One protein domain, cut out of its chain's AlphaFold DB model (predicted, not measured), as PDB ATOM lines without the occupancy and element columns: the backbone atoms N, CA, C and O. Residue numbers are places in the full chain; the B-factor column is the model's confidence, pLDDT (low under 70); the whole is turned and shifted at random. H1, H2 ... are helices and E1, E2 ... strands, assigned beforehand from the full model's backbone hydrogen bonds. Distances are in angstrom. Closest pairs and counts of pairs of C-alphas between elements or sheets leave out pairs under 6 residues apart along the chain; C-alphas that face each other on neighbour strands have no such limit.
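Overview. This is residues 4 to 84 of the 227 residues of an uncharacterized protein of uncultured Blautia sp (UniProt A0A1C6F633). A strongly twisted, curled sheet of five antiparallel strands makes the core, with the short helices H2 and H3 packed on it, apart from each other. The long loop of residues 50 to 61, between E3 and E4, reaches out at one end of the long axis, and the small helix H1 lies at the other end. The printed part has 81 residues, with three named helices and five named strands in the order H1 H2 E1 E2 E3 E4 E5 H3; the sheet's order is E1 E2 E3 E4 E5, and the class is mixed, helices and strands. The whole is compact, with a radius of gyration of the C-alphas of 12.7 A, yet elongated, spanning 41 by 26 by 23 A.

Arrangement. The sheet is a meander, each strand the antiparallel neighbour of the one before: E1 (residues 27 to 30), E2 (33 to 40), E3 (43 to 49), E4 (62 to 68) and E5 (73 to 75). E1 and E5 are its edge strands. E2 and E3, a hairpin, run at 152 degrees, with N 38 and O 45 within hydrogen-bond range at 2.9 A. E3 and E4, also a hairpin, run at 157 degrees, with N 46 and O 65 at 2.8 A. The hairpin E1 and E2 runs at 135 degrees, with N 28 and O 35 at 2.9 A, and the hairpin E4 and E5 at 156 degrees, with N 66 and O 75 at 2.9 A. From edge to edge the strands' lines turn by 91 degrees. H2 (residues 13 to 21) and H3 (residues 79 to 84) are on the sheet, giving two layers, helices on one face of a sheet. H2 has a height over the sheet of 7.7 A; its closest C-alphas to E1 are those of Trp 19 and Lys 28, 7.7 A apart. H3 has a height of 6.9 A; its closest C-alphas to E4 are those of Phe 81 and Cys 64, 6.0 A apart. H2 and H3 are apart. H1 (residues 5 to 9) is only just not on the sheet, with 4 pairs of C-alphas within 10 A; it is close to H2 but not clearly touching, the closest C-alphas being those of Val 7 and Ser 13 at 5.4 A. In H1, H2 and H3 every O i to N i+4 pair is within hydrogen-bond range.

Along the chain. E2 is 22.5 A long, from C-alpha 33 at (16.204, 110.619, -37.150); E3 is 19.1 A, E4 18.3 A, E1 9.9 A and E5 6.7 A. H2 is 12.2 A, H3 8.5 A and H1 6.1 A long. H1 begins at C-alpha 5, (13.922, 96.367, -55.873), and H3 ends at C-alpha 84, (14.166, 107.704, -43.029).

Size, cuts and confidence. The C-alphas of Asp 5 and Leu 56 are the two farthest apart, at 41.1 A. The printed part has no cut. The link from E3 to E4, 12 residues, is long; the other links are tight. The mean pLDDT of the printed part is 87.8, and residues 51 to 59 are under 70.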
ATOM      1  N   PRO A   4      18.309  94.442 -54.939       93.19
ATOM      2  CA  PRO A   4      16.884  94.174 -54.791       93.19
ATOM      3  C   PRO A   4      16.060  95.446 -55.030       93.19
ATOM      4  O   PRO A   4      16.547  96.561 -54.826       93.19
ATOM      5  N   ASP A   5      14.797  95.276 -55.421       93.94
ATOM      6  CA  ASP A   5      13.922  96.367 -55.873       93.94
ATOM      7  C   ASP A   5      13.804  97.502 -54.847       93.94
ATOM      8  O   ASP A   5      13.902  98.675 -55.201       93.94
ATOM      9  N   TRP A   6      13.740  97.174 -53.551       94.62
ATOM     10  CA  TRP A   6      13.660  98.190 -52.498       94.62
ATOM     11  C   TRP A   6      14.868  99.138 -52.491       94.62
ATOM     12  O   TRP A   6      14.722 100.324 -52.199       94.62
ATOM     13  N   VAL A   7      16.068  98.651 -52.833       93.81
ATOM     14  CA  VAL A   7      17.277  99.484 -52.944       93.81
ATOM     15  C   VAL A   7      17.182 100.389 -54.169       93.81
ATOM     16  O   VAL A   7      17.651 101.527 -54.137       93.81
ATOM     17  N   MET A   8      16.579  99.908 -55.252       93.44
ATOM     18  CA  MET A   8      16.412 100.686 -56.477       93.44
ATOM     19  C   MET A   8      15.360 101.788 -56.314       93.44
ATOM     20  O   MET A   8      15.539 102.882 -56.847       93.44
ATOM     21  N   GLU A   9      14.307 101.526 -55.543       94.19
ATOM     22  CA  GLU A   9      13.178 102.442 -55.354       94.19
ATOM     23  C   GLU A   9      13.330 103.390 -54.160       94.19
ATOM     24  O   GLU A   9      12.747 104.479 -54.140       94.19
ATOM     25  N   ALA A  10      14.132 103.022 -53.159       94.12
ATOM     26  CA  ALA A  10      14.324 103.856 -51.985       94.12
ATOM     27  C   ALA A  10      14.999 105.192 -52.326       94.12
ATOM     28  O   ALA A  10      16.118 105.247 -52.843       94.12
ATOM     29  N   LYS A  11      14.360 106.298 -51.924       94.25
ATOM     30  CA  LYS A  11      14.806 107.670 -52.248       94.25
ATOM     31  C   LYS A  11      16.226 107.981 -51.776       94.25
ATOM     32  O   LYS A  11      16.901 108.816 -52.375       94.25
ATOM     33  N   LYS A  12      16.675 107.346 -50.690       94.00
ATOM     34  CA  LYS A  12      18.002 107.552 -50.095       94.00
ATOM     35  C   LYS A  12      18.902 106.326 -50.157       94.00
ATOM     36  O   LYS A  12      19.879 106.259 -49.410       94.00
ATOM     37  N   SER A  13      18.636 105.377 -51.053       92.69
ATOM     38  CA  SER A  13      19.444 104.159 -51.175       92.69
ATOM     39  C   SER A  13      20.928 104.446 -51.382       92.69
ATOM     40  O   SER A  13      21.756 103.898 -50.665       92.69
ATOM     41  N   ARG A  14      21.288 105.375 -52.276       92.69
ATOM     42  CA  ARG A  14      22.694 105.765 -52.508       92.69
ATOM     43  C   ARG A  14      23.369 106.309 -51.247       92.69
ATOM     44  O   ARG A  14      24.505 105.947 -50.950       92.69
ATOM     45  N   GLU A  15      22.667 107.161 -50.499       94.50
ATOM     46  CA  GLU A  15      23.167 107.743 -49.247       94.50
ATOM     47  C   GLU A  15      23.345 106.672 -48.157       94.50
ATOM     48  O   GLU A  15      24.331 106.707 -47.413       94.50
ATOM     49  N   LEU A  16      22.402 105.726 -48.077       94.19
ATOM     50  CA  LEU A  16      22.438 104.587 -47.163       94.19
ATOM     51  C   LEU A  16      23.581 103.630 -47.510       94.19
ATOM     52  O   LEU A  16      24.366 103.293 -46.632       94.19
ATOM     53  N   LEU A  17      23.716 103.231 -48.775       93.81
ATOM     54  CA  LEU A  17      24.766 102.322 -49.240       93.81
ATOM     55  C   LEU A  17      26.162 102.911 -49.028       93.81
ATOM     56  O   LEU A  17      27.039 102.225 -48.507       93.81
ATOM     57  N   SER A  18      26.346 104.196 -49.346       94.19
ATOM     58  CA  SER A  18      27.593 104.907 -49.052       94.19
ATOM     59  C   SER A  18      27.891 104.913 -47.551       94.19
ATOM     60  O   SER A  18      29.031 104.685 -47.158       94.19
ATOM     61  N   TRP A  19      26.874 105.110 -46.706       95.31
ATOM     62  CA  TRP A  19      27.061 105.046 -45.260       95.31
ATOM     63  C   TRP A  19      27.383 103.635 -44.774       95.31
ATOM     64  O   TRP A  19      28.272 103.493 -43.951       95.31
ATOM     65  N   ILE A  20      26.727 102.590 -45.282       93.50
ATOM     66  CA  ILE A  20      27.012 101.187 -44.933       93.50
ATOM     67  C   ILE A  20      28.481 100.851 -45.204       93.50
ATOM     68  O   ILE A  20      29.117 100.235 -44.352       93.50
ATOM     69  N   GLN A  21      29.019 101.320 -46.330       91.38
ATOM     70  CA  GLN A  21      30.402 101.093 -46.752       91.38
ATOM     71  C   GLN A  21      31.445 101.920 -45.986       91.38
ATOM     72  O   GLN A  21      32.623 101.591 -46.057       91.38
ATOM     73  N   ASP A  22      31.046 102.969 -45.261       91.81
ATOM     74  CA  ASP A  22      31.955 103.820 -44.484       91.81
ATOM     75  C   ASP A  22      32.317 103.163 -43.134       91.81
ATOM     76  O   ASP A  22      31.473 103.130 -42.235       91.81
ATOM     77  N   PRO A  23      33.541 102.648 -42.931       85.44
ATOM     78  CA  PRO A  23      33.904 101.975 -41.684       85.44
ATOM     79  C   PRO A  23      34.151 102.948 -40.520       85.44
ATOM     80  O   PRO A  23      34.236 102.512 -39.376       85.44
ATOM     81  N   VAL A  24      34.292 104.250 -40.791       84.44
ATOM     82  CA  VAL A  24      34.684 105.263 -39.803       84.44
ATOM     83  C   VAL A  24      33.465 105.790 -39.052       84.44
ATOM     84  O   VAL A  24      33.506 105.967 -37.835       84.44
ATOM     85  N   HIS A  25      32.361 106.030 -39.760       87.38
ATOM     86  CA  HIS A  25      31.179 106.656 -39.175       87.38
ATOM     87  C   HIS A  25      30.077 105.641 -38.869       87.38
ATOM     88  O   HIS A  25      29.255 105.308 -39.722       87.38
ATOM     89  N   SER A  26      29.974 105.218 -37.608       89.25
ATOM     90  CA  SER A  26      28.890 104.331 -37.147       89.25
ATOM     91  C   SER A  26      27.579 105.053 -36.839       89.25
ATOM     92  O   SER A  26      26.579 104.402 -36.559       89.25
ATOM     93  N   ILE A  27      27.551 106.387 -36.880       90.56
ATOM     94  CA  ILE A  27      26.369 107.196 -36.567       90.56
ATOM     95  C   ILE A  27      26.080 108.125 -37.741       90.56
ATOM     96  O   ILE A  27      26.973 108.831 -38.207       90.56
ATOM     97  N   LYS A  28      24.828 108.163 -38.198       90.44
ATOM     98  CA  LYS A  28      24.393 109.089 -39.246       90.44
ATOM     99  C   LYS A  28      22.958 109.529 -39.033       90.44
ATOM    100  O   LYS A  28      22.109 108.775 -38.562       90.44
ATOM    101  N   LYS A  29      22.683 110.780 -39.390       88.50
ATOM    102  CA  LYS A  29      21.336 111.335 -39.363       88.50
ATOM    103  C   LYS A  29      20.689 111.170 -40.732       88.50
ATOM    104  O   LYS A  29      21.186 111.717 -41.711       88.50
ATOM    105  N   PHE A  30      19.556 110.481 -40.780       86.88
ATOM    106  CA  PHE A  30      18.691 110.434 -41.953       86.88
ATOM    107  C   PHE A  30      17.445 111.263 -41.662       86.88
ATOM    108  O   PHE A  30      16.657 110.953 -40.770       86.88
ATOM    109  N   HIS A  31      17.274 112.351 -42.417       79.88
ATOM    110  CA  HIS A  31      16.185 113.304 -42.198       79.88
ATOM    111  C   HIS A  31      16.252 113.908 -40.778       79.88
ATOM    112  O   HIS A  31      17.223 114.597 -40.465       79.88
ATOM    113  N   SER A  32      15.267 113.665 -39.911       79.56
ATOM    114  CA  SER A  32      15.257 114.097 -38.505       79.56
ATOM    115  C   SER A  32      15.755 113.027 -37.526       79.56
ATOM    116  O   SER A  32      16.017 113.357 -36.369       79.56
ATOM    117  N   GLN A  33      15.931 111.785 -37.983       86.06
ATOM    118  CA  GLN A  33      16.204 110.619 -37.150       86.06
ATOM    119  C   GLN A  33      17.700 110.280 -37.131       86.06
ATOM    120  O   GLN A  33      18.364 110.257 -38.170       86.06
ATOM    121  N   LEU A  34      18.241 110.019 -35.939       90.06
ATOM    122  CA  LEU A  34      19.614 109.548 -35.766       90.06
ATOM    123  C   LEU A  34      19.634 108.019 -35.808       90.06
ATOM    124  O   LEU A  34      18.849 107.376 -35.107       90.06
ATOM    125  N   PHE A  35      20.538 107.455 -36.601       92.12
ATOM    126  CA  PHE A  35      20.766 106.020 -36.680       92.12
ATOM    127  C   PHE A  35      22.190 105.678 -36.273       92.12
ATOM    128  O   PHE A  35      23.133 106.414 -36.568       92.12
ATOM    129  N   ILE A  36      22.323 104.532 -35.623       93.50
ATOM    130  CA  ILE A  36      23.586 103.875 -35.313       93.50
ATOM    131  C   ILE A  36      23.615 102.580 -36.121       93.50
ATOM    132  O   ILE A  36      22.613 101.865 -36.151       93.50
ATOM    133  N   LYS A  37      24.739 102.280 -36.767       94.44
ATOM    134  CA  LYS A  37      24.967 101.001 -37.437       94.44
ATOM    135  C   LYS A  37      25.996 100.161 -36.677       94.44
ATOM    136  O   LYS A  37      26.975 100.701 -36.164       94.44
ATOM    137  N   CYS A  38      25.776  98.854 -36.623       93.56
ATOM    138  CA  CYS A  38      26.704  97.869 -36.071       93.56
ATOM    139  C   CYS A  38      26.753  96.668 -37.011       93.56
ATOM    140  O   CYS A  38      25.702  96.201 -37.442       93.56
ATOM    141  N   GLN A  39      27.944  96.181 -37.344       94.75
ATOM    142  CA  GLN A  39      28.081  95.015 -38.207       94.75
ATOM    143  C   GLN A  39      28.370  93.778 -37.366       94.75
ATOM    144  O   GLN A  39      29.345  93.770 -36.626       94.75
ATOM    145  N   GLU A  40      27.570  92.731 -37.555       93.81
ATOM    146  CA  GLU A  40      27.808  91.398 -37.010       93.81
ATOM    147  C   GLU A  40      27.892  90.376 -38.139       93.81
ATOM    148  O   GLU A  40      26.892  90.014 -38.767       93.81
ATOM    149  N   GLU A  41      29.120  89.931 -38.411       94.88
ATOM    150  CA  GLU A  41      29.481  89.141 -39.588       94.88
ATOM    151  C   GLU A  41      28.939  89.763 -40.890       94.88
ATOM    152  O   GLU A  41      29.408  90.819 -41.320       94.88
ATOM    153  N   ASN A  42      27.955  89.117 -41.520       96.31
ATOM    154  CA  ASN A  42      27.346  89.541 -42.774       96.31
ATOM    155  C   ASN A  42      26.065  90.360 -42.558       96.31
ATOM    156  O   ASN A  42      25.394  90.694 -43.531       96.31
ATOM    157  N   CYS A  43      25.702  90.681 -41.317       96.88
ATOM    158  CA  CYS A  43      24.520  91.470 -40.991       96.88
ATOM    159  C   CYS A  43      24.915  92.880 -40.543       96.88
ATOM    160  O   CYS A  43      25.742  93.050 -39.653       96.88
ATOM    161  N   MET A  44      24.282  93.901 -41.110       97.00
ATOM    162  CA  MET A  44      24.346  95.279 -40.633       97.00
ATOM    163  C   MET A  44      23.071  95.593 -39.850       97.00
ATOM    164  O   MET A  44      21.979  95.616 -40.410       97.00
ATOM    165  N   LEU A  45      23.208  95.827 -38.552       96.12
ATOM    166  CA  LEU A  45      22.123  96.158 -37.640       96.12
ATOM    167  C   LEU A  45      21.983  97.675 -37.556       96.12
ATOM    168  O   LEU A  45      22.970  98.384 -37.349       96.12
ATOM    169  N   PHE A  46      20.754  98.171 -37.666       95.69
ATOM    170  CA  PHE A  46      20.434  99.587 -37.546       95.69
ATOM    171  C   PHE A  46      19.620  99.850 -36.290       95.69
ATOM    172  O   PHE A  46      18.562  99.253 -36.072       95.69
ATOM    173  N   TYR A  47      20.073 100.811 -35.493       93.88
ATOM    174  CA  TYR A  47      19.389 101.264 -34.294       93.88
ATOM    175  C   TYR A  47      18.962 102.717 -34.441       93.88
ATOM    176  O   TYR A  47      19.782 103.583 -34.743       93.88
ATOM    177  N   ALA A  48      17.693 102.998 -34.173       91.31
ATOM    178  CA  ALA A  48      17.181 104.351 -34.056       91.31
ATOM    179  C   ALA A  48      17.504 104.901 -32.657       91.31
ATOM    180  O   ALA A  48      17.152 104.299 -31.638       91.31
ATOM    181  N   ALA A  49      18.172 106.052 -32.607       84.44
ATOM    182  CA  ALA A  49      18.478 106.778 -31.379       84.44
ATOM    183  C   ALA A  49      17.628 108.053 -31.279       84.44
ATOM    184  O   ALA A  49      17.435 108.763 -32.267       84.44
ATOM    185  N   SER A  50      17.120 108.368 -30.085       71.06
ATOM    186  CA  SER A  50      16.389 109.620 -29.865       71.06
ATOM    187  C   SER A  50      17.272 110.832 -30.196       71.06
ATOM    188  O   SER A  50      18.476 110.802 -29.930       71.06
ATOM    189  N   PRO A  51      16.707 111.926 -30.740       62.41
ATOM    190  CA  PRO A  51      17.435 113.183 -30.865       62.41
ATOM    191  C   PRO A  51      17.971 113.620 -29.496       62.41
ATOM    192  O   PRO A  51      17.237 113.588 -28.513       62.41
ATOM    193  N   TRP A  52      19.220 114.087 -29.448       55.12
ATOM    194  CA  TRP A  52      19.955 114.513 -28.244       55.12
ATOM    195  C   TRP A  52      19.332 115.685 -27.448       55.12
ATOM    196  O   TRP A  52      20.006 116.274 -26.612       55.12
ATOM    197  N   ARG A  53      18.079 116.084 -27.716       54.16
ATOM    198  CA  ARG A  53      17.466 117.273 -27.101       54.16
ATOM    199  C   ARG A  53      17.029 117.066 -25.648       54.16
ATOM    200  O   ARG A  53      16.992 118.047 -24.919       54.16
ATOM    201  N   ASP A  54      16.777 115.830 -25.219       51.25
ATOM    202  CA  ASP A  54      16.315 115.536 -23.857       51.25
ATOM    203  C   ASP A  54      17.415 114.846 -23.036       51.25
ATOM    204  O   ASP A  54      17.422 113.632 -22.835       51.25
ATOM    205  N   CYS A  55      18.360 115.648 -22.540       48.19
ATOM    206  CA  CYS A  55      19.548 115.240 -21.776       48.19
ATOM    207  C   CYS A  55      19.258 114.510 -20.443       48.19
ATOM    208  O   CYS A  55      20.188 114.181 -19.714       48.19
ATOM    209  N   LEU A  56      17.987 114.275 -20.098       49.12
ATOM    210  CA  LEU A  56      17.561 113.706 -18.815       49.12
ATOM    211  C   LEU A  56      17.025 112.271 -18.925       49.12
ATOM    212  O   LEU A  56      16.830 111.619 -17.903       49.12
ATOM    213  N   GLN A  57      16.823 111.745 -20.140       53.91
ATOM    214  CA  GLN A  57      16.454 110.343 -20.352       53.91
ATOM    215  C   GLN A  57      17.200 109.772 -21.560       53.91
ATOM    216  O   GLN A  57      16.715 109.818 -22.690       53.91
ATOM    217  N   LEU A  58      18.377 109.189 -21.317       54.66
ATOM    218  CA  LEU A  58      19.071 108.353 -22.298       54.66
ATOM    219  C   LEU A  58      18.205 107.118 -22.599       54.66
ATOM    220  O   LEU A  58      18.326 106.077 -21.953       54.66
ATOM    221  N   ARG A  59      17.286 107.230 -23.561       64.88
ATOM    222  CA  ARG A  59      16.538 106.073 -24.057       64.88
ATOM    223  C   ARG A  59      17.504 105.168 -24.810       64.88
ATOM    224  O   ARG A  59      18.246 105.631 -25.676       64.88
ATOM    225  N   LYS A  60      17.490 103.876 -24.472       77.81
ATOM    226  CA  LYS A  60      18.283 102.864 -25.175       77.81
ATOM    227  C   LYS A  60      17.935 102.896 -26.672       77.81
ATOM    228  O   LYS A  60      16.743 102.947 -26.988       77.81
ATOM    229  N   PRO A  61      18.930 102.864 -27.579       85.00
ATOM    230  CA  PRO A  61      18.673 102.756 -29.007       85.00
ATOM    231  C   PRO A  61      17.798 101.537 -29.307       85.00
ATOM    232  O   PRO A  61      18.010 100.460 -28.746       85.00
ATOM    233  N   LYS A  62      16.808 101.708 -30.181       90.38
ATOM    234  CA  LYS A  62      15.881 100.642 -30.572       90.38
ATOM    235  C   LYS A  62      16.331 100.055 -31.906       90.38
ATOM    236  O   LYS A  62      16.519 100.815 -32.852       90.38
ATOM    237  N   LEU A  63      16.478  98.732 -31.993       92.25
ATOM    238  CA  LEU A  63      16.694  98.060 -33.277       92.25
ATOM    239  C   LEU A  63      15.514  98.379 -34.208       92.25
ATOM    240  O   LEU A  63      14.358  98.273 -33.798       92.25
ATOM    241  N   CYS A  64      15.817  98.811 -35.426       93.88
ATOM    242  CA  CYS A  64      14.820  99.265 -36.397       93.88
ATOM    243  C   CYS A  64      14.951  98.595 -37.765       93.88
ATOM    244  O   CYS A  64      14.035  98.720 -38.569       93.88
ATOM    245  N   SER A  65      16.078  97.931 -38.045       96.12
ATOM    246  CA  SER A  65      16.248  97.075 -39.217       96.12
ATOM    247  C   SER A  65      17.540  96.256 -39.127       96.12
ATOM    248  O   SER A  65      18.483  96.637 -38.428       96.12
ATOM    249  N   ILE A  66      17.595  95.150 -39.865       97.50
ATOM    250  CA  ILE A  66      18.791  94.351 -40.116       97.50
ATOM    251  C   ILE A  66      18.931  94.175 -41.627       97.50
ATOM    252  O   ILE A  66      17.996  93.749 -42.298       97.50
ATOM    253  N   LEU A  67      20.107  94.465 -42.164       97.12
ATOM    254  CA  LEU A  67      20.447  94.245 -43.564       97.12
ATOM    255  C   LEU A  67      21.440  93.094 -43.680       97.12
ATOM    256  O   LEU A  67      22.535  93.164 -43.127       97.12
ATOM    257  N   TYR A  68      21.097  92.072 -44.452       96.62
ATOM    258  CA  TYR A  68      22.035  91.031 -44.842       96.62
ATOM    259  C   TYR A  68      22.868  91.522 -46.032       96.62
ATOM    260  O   TYR A  68      22.359  91.766 -47.121       96.62
ATOM    261  N   LEU A  69      24.163  91.729 -45.811       95.38
ATOM    262  CA  LEU A  69      25.082  92.357 -46.764       95.38
ATOM    263  C   LEU A  69      25.285  91.575 -48.079       95.38
ATOM    264  O   LEU A  69      25.432  92.234 -49.108       95.38
ATOM    265  N   PRO A  70      25.306  90.225 -48.104       94.38
ATOM    266  CA  PRO A  70      25.596  89.476 -49.327       94.38
ATOM    267  C   PRO A  70      24.586  89.670 -50.458       94.38
ATOM    268  O   PRO A  70      24.980  89.622 -51.621       94.38
ATOM    269  N   ASP A  71      23.311  89.893 -50.142       93.94
ATOM    270  CA  ASP A  71      22.248  90.075 -51.141       93.94
ATOM    271  C   ASP A  71      21.379  91.323 -50.911       93.94
ATOM    272  O   ASP A  71      20.456  91.586 -51.679       93.94
ATOM    273  N   TYR A  72      21.709  92.130 -49.900       94.56
ATOM    274  CA  TYR A  72      20.962  93.318 -49.492       94.56
ATOM    275  C   TYR A  72      19.509  93.033 -49.074       94.56
ATOM    276  O   TYR A  72      18.658  93.926 -49.131       94.56
ATOM    277  N   SER A  73      19.212  91.815 -48.617       94.56
ATOM    278  CA  SER A  73      17.924  91.489 -48.006       94.56
ATOM    279  C   SER A  73      17.752  92.244 -46.695       94.56
ATOM    280  O   SER A  73      18.643  92.264 -45.842       94.56
ATOM    281  N   LEU A  74      16.591  92.870 -46.532       95.62
ATOM    282  CA  LEU A  74      16.248  93.639 -45.346       95.62
ATOM    283  C   LEU A  74      15.287  92.831 -44.469       95.62
ATOM    284  O   LEU A  74      14.365  92.197 -44.976       95.62
ATOM    285  N   TYR A  75      15.501  92.875 -43.160       96.19
ATOM    286  CA  TYR A  75      14.737  92.162 -42.140       96.19
ATOM    287  C   TYR A  75      14.379  93.113 -41.004       96.19
ATOM    288  O   TYR A  75      15.098  94.087 -40.758       96.19
ATOM    289  N   GLU A  76      13.286  92.822 -40.292       94.69
ATOM    290  CA  GLU A  76      12.863  93.584 -39.099       94.69
ATOM    291  C   GLU A  76      12.819  95.105 -39.331       94.69
ATOM    292  O   GLU A  76      13.076  95.902 -38.432       94.69
ATOM    293  N   ALA A  77      12.543  95.516 -40.571       94.62
ATOM    294  CA  ALA A  77      12.488  96.917 -40.938       94.62
ATOM    295  C   ALA A  77      11.190  97.525 -40.403       94.62
ATOM    296  O   ALA A  77      10.094  97.130 -40.803       94.62
ATOM    297  N   ASP A  78      11.313  98.491 -39.498       92.50
ATOM    298  CA  ASP A  78      10.177  99.207 -38.937       92.50
ATOM    299  C   ASP A  78       9.893 100.521 -39.677       92.50
ATOM    300  O   ASP A  78      10.699 101.027 -40.462       92.50
ATOM    301  N   SER A  79       8.726 101.110 -39.408       91.31
ATOM    302  CA  SER A  79       8.295 102.357 -40.057       91.31
ATOM    303  C   SER A  79       9.297 103.517 -39.941       91.31
ATOM    304  O   SER A  79       9.352 104.358 -40.841       91.31
ATOM    305  N   VAL A  80      10.116 103.559 -38.881       91.12
ATOM    306  CA  VAL A  80      11.125 104.609 -38.685       91.12
ATOM    307  C   VAL A  80      12.224 104.463 -39.732       91.12
ATOM    308  O   VAL A  80      12.631 105.455 -40.341       91.12
ATOM    309  N   PHE A  81      12.669 103.232 -39.987       92.62
ATOM    310  CA  PHE A  81      13.653 102.952 -41.027       92.62
ATOM    311  C   PHE A  81      13.098 103.232 -42.434       92.62
ATOM    312  O   PHE A  81      13.749 103.936 -43.211       92.62
ATOM    313  N   TYR A  82      11.871 102.782 -42.736       92.06
ATOM    314  CA  TYR A  82      11.213 103.029 -44.032       92.06
ATOM    315  C   TYR A  82      11.174 104.516 -44.374       92.06
ATOM    316  O   TYR A  82      11.618 104.930 -45.446       92.06
ATOM    317  N   GLN A  83      10.668 105.334 -43.448       91.81
ATOM    318  CA  GLN A  83      10.510 106.771 -43.658       91.81
ATOM    319  C   GLN A  83      11.858 107.475 -43.812       91.81
ATOM    320  O   GLN A  83      12.010 108.345 -44.670       91.81
ATOM    321  N   ALA A  84      12.847 107.089 -43.006       91.81
ATOM    322  CA  ALA A  84      14.166 107.704 -43.029       91.81
ATOM    323  C   ALA A  84      14.928 107.433 -44.330       91.81
ATOM    324  O   ALA A  84      15.582 108.338 -44.850       91.81
TER     325      ALA A  84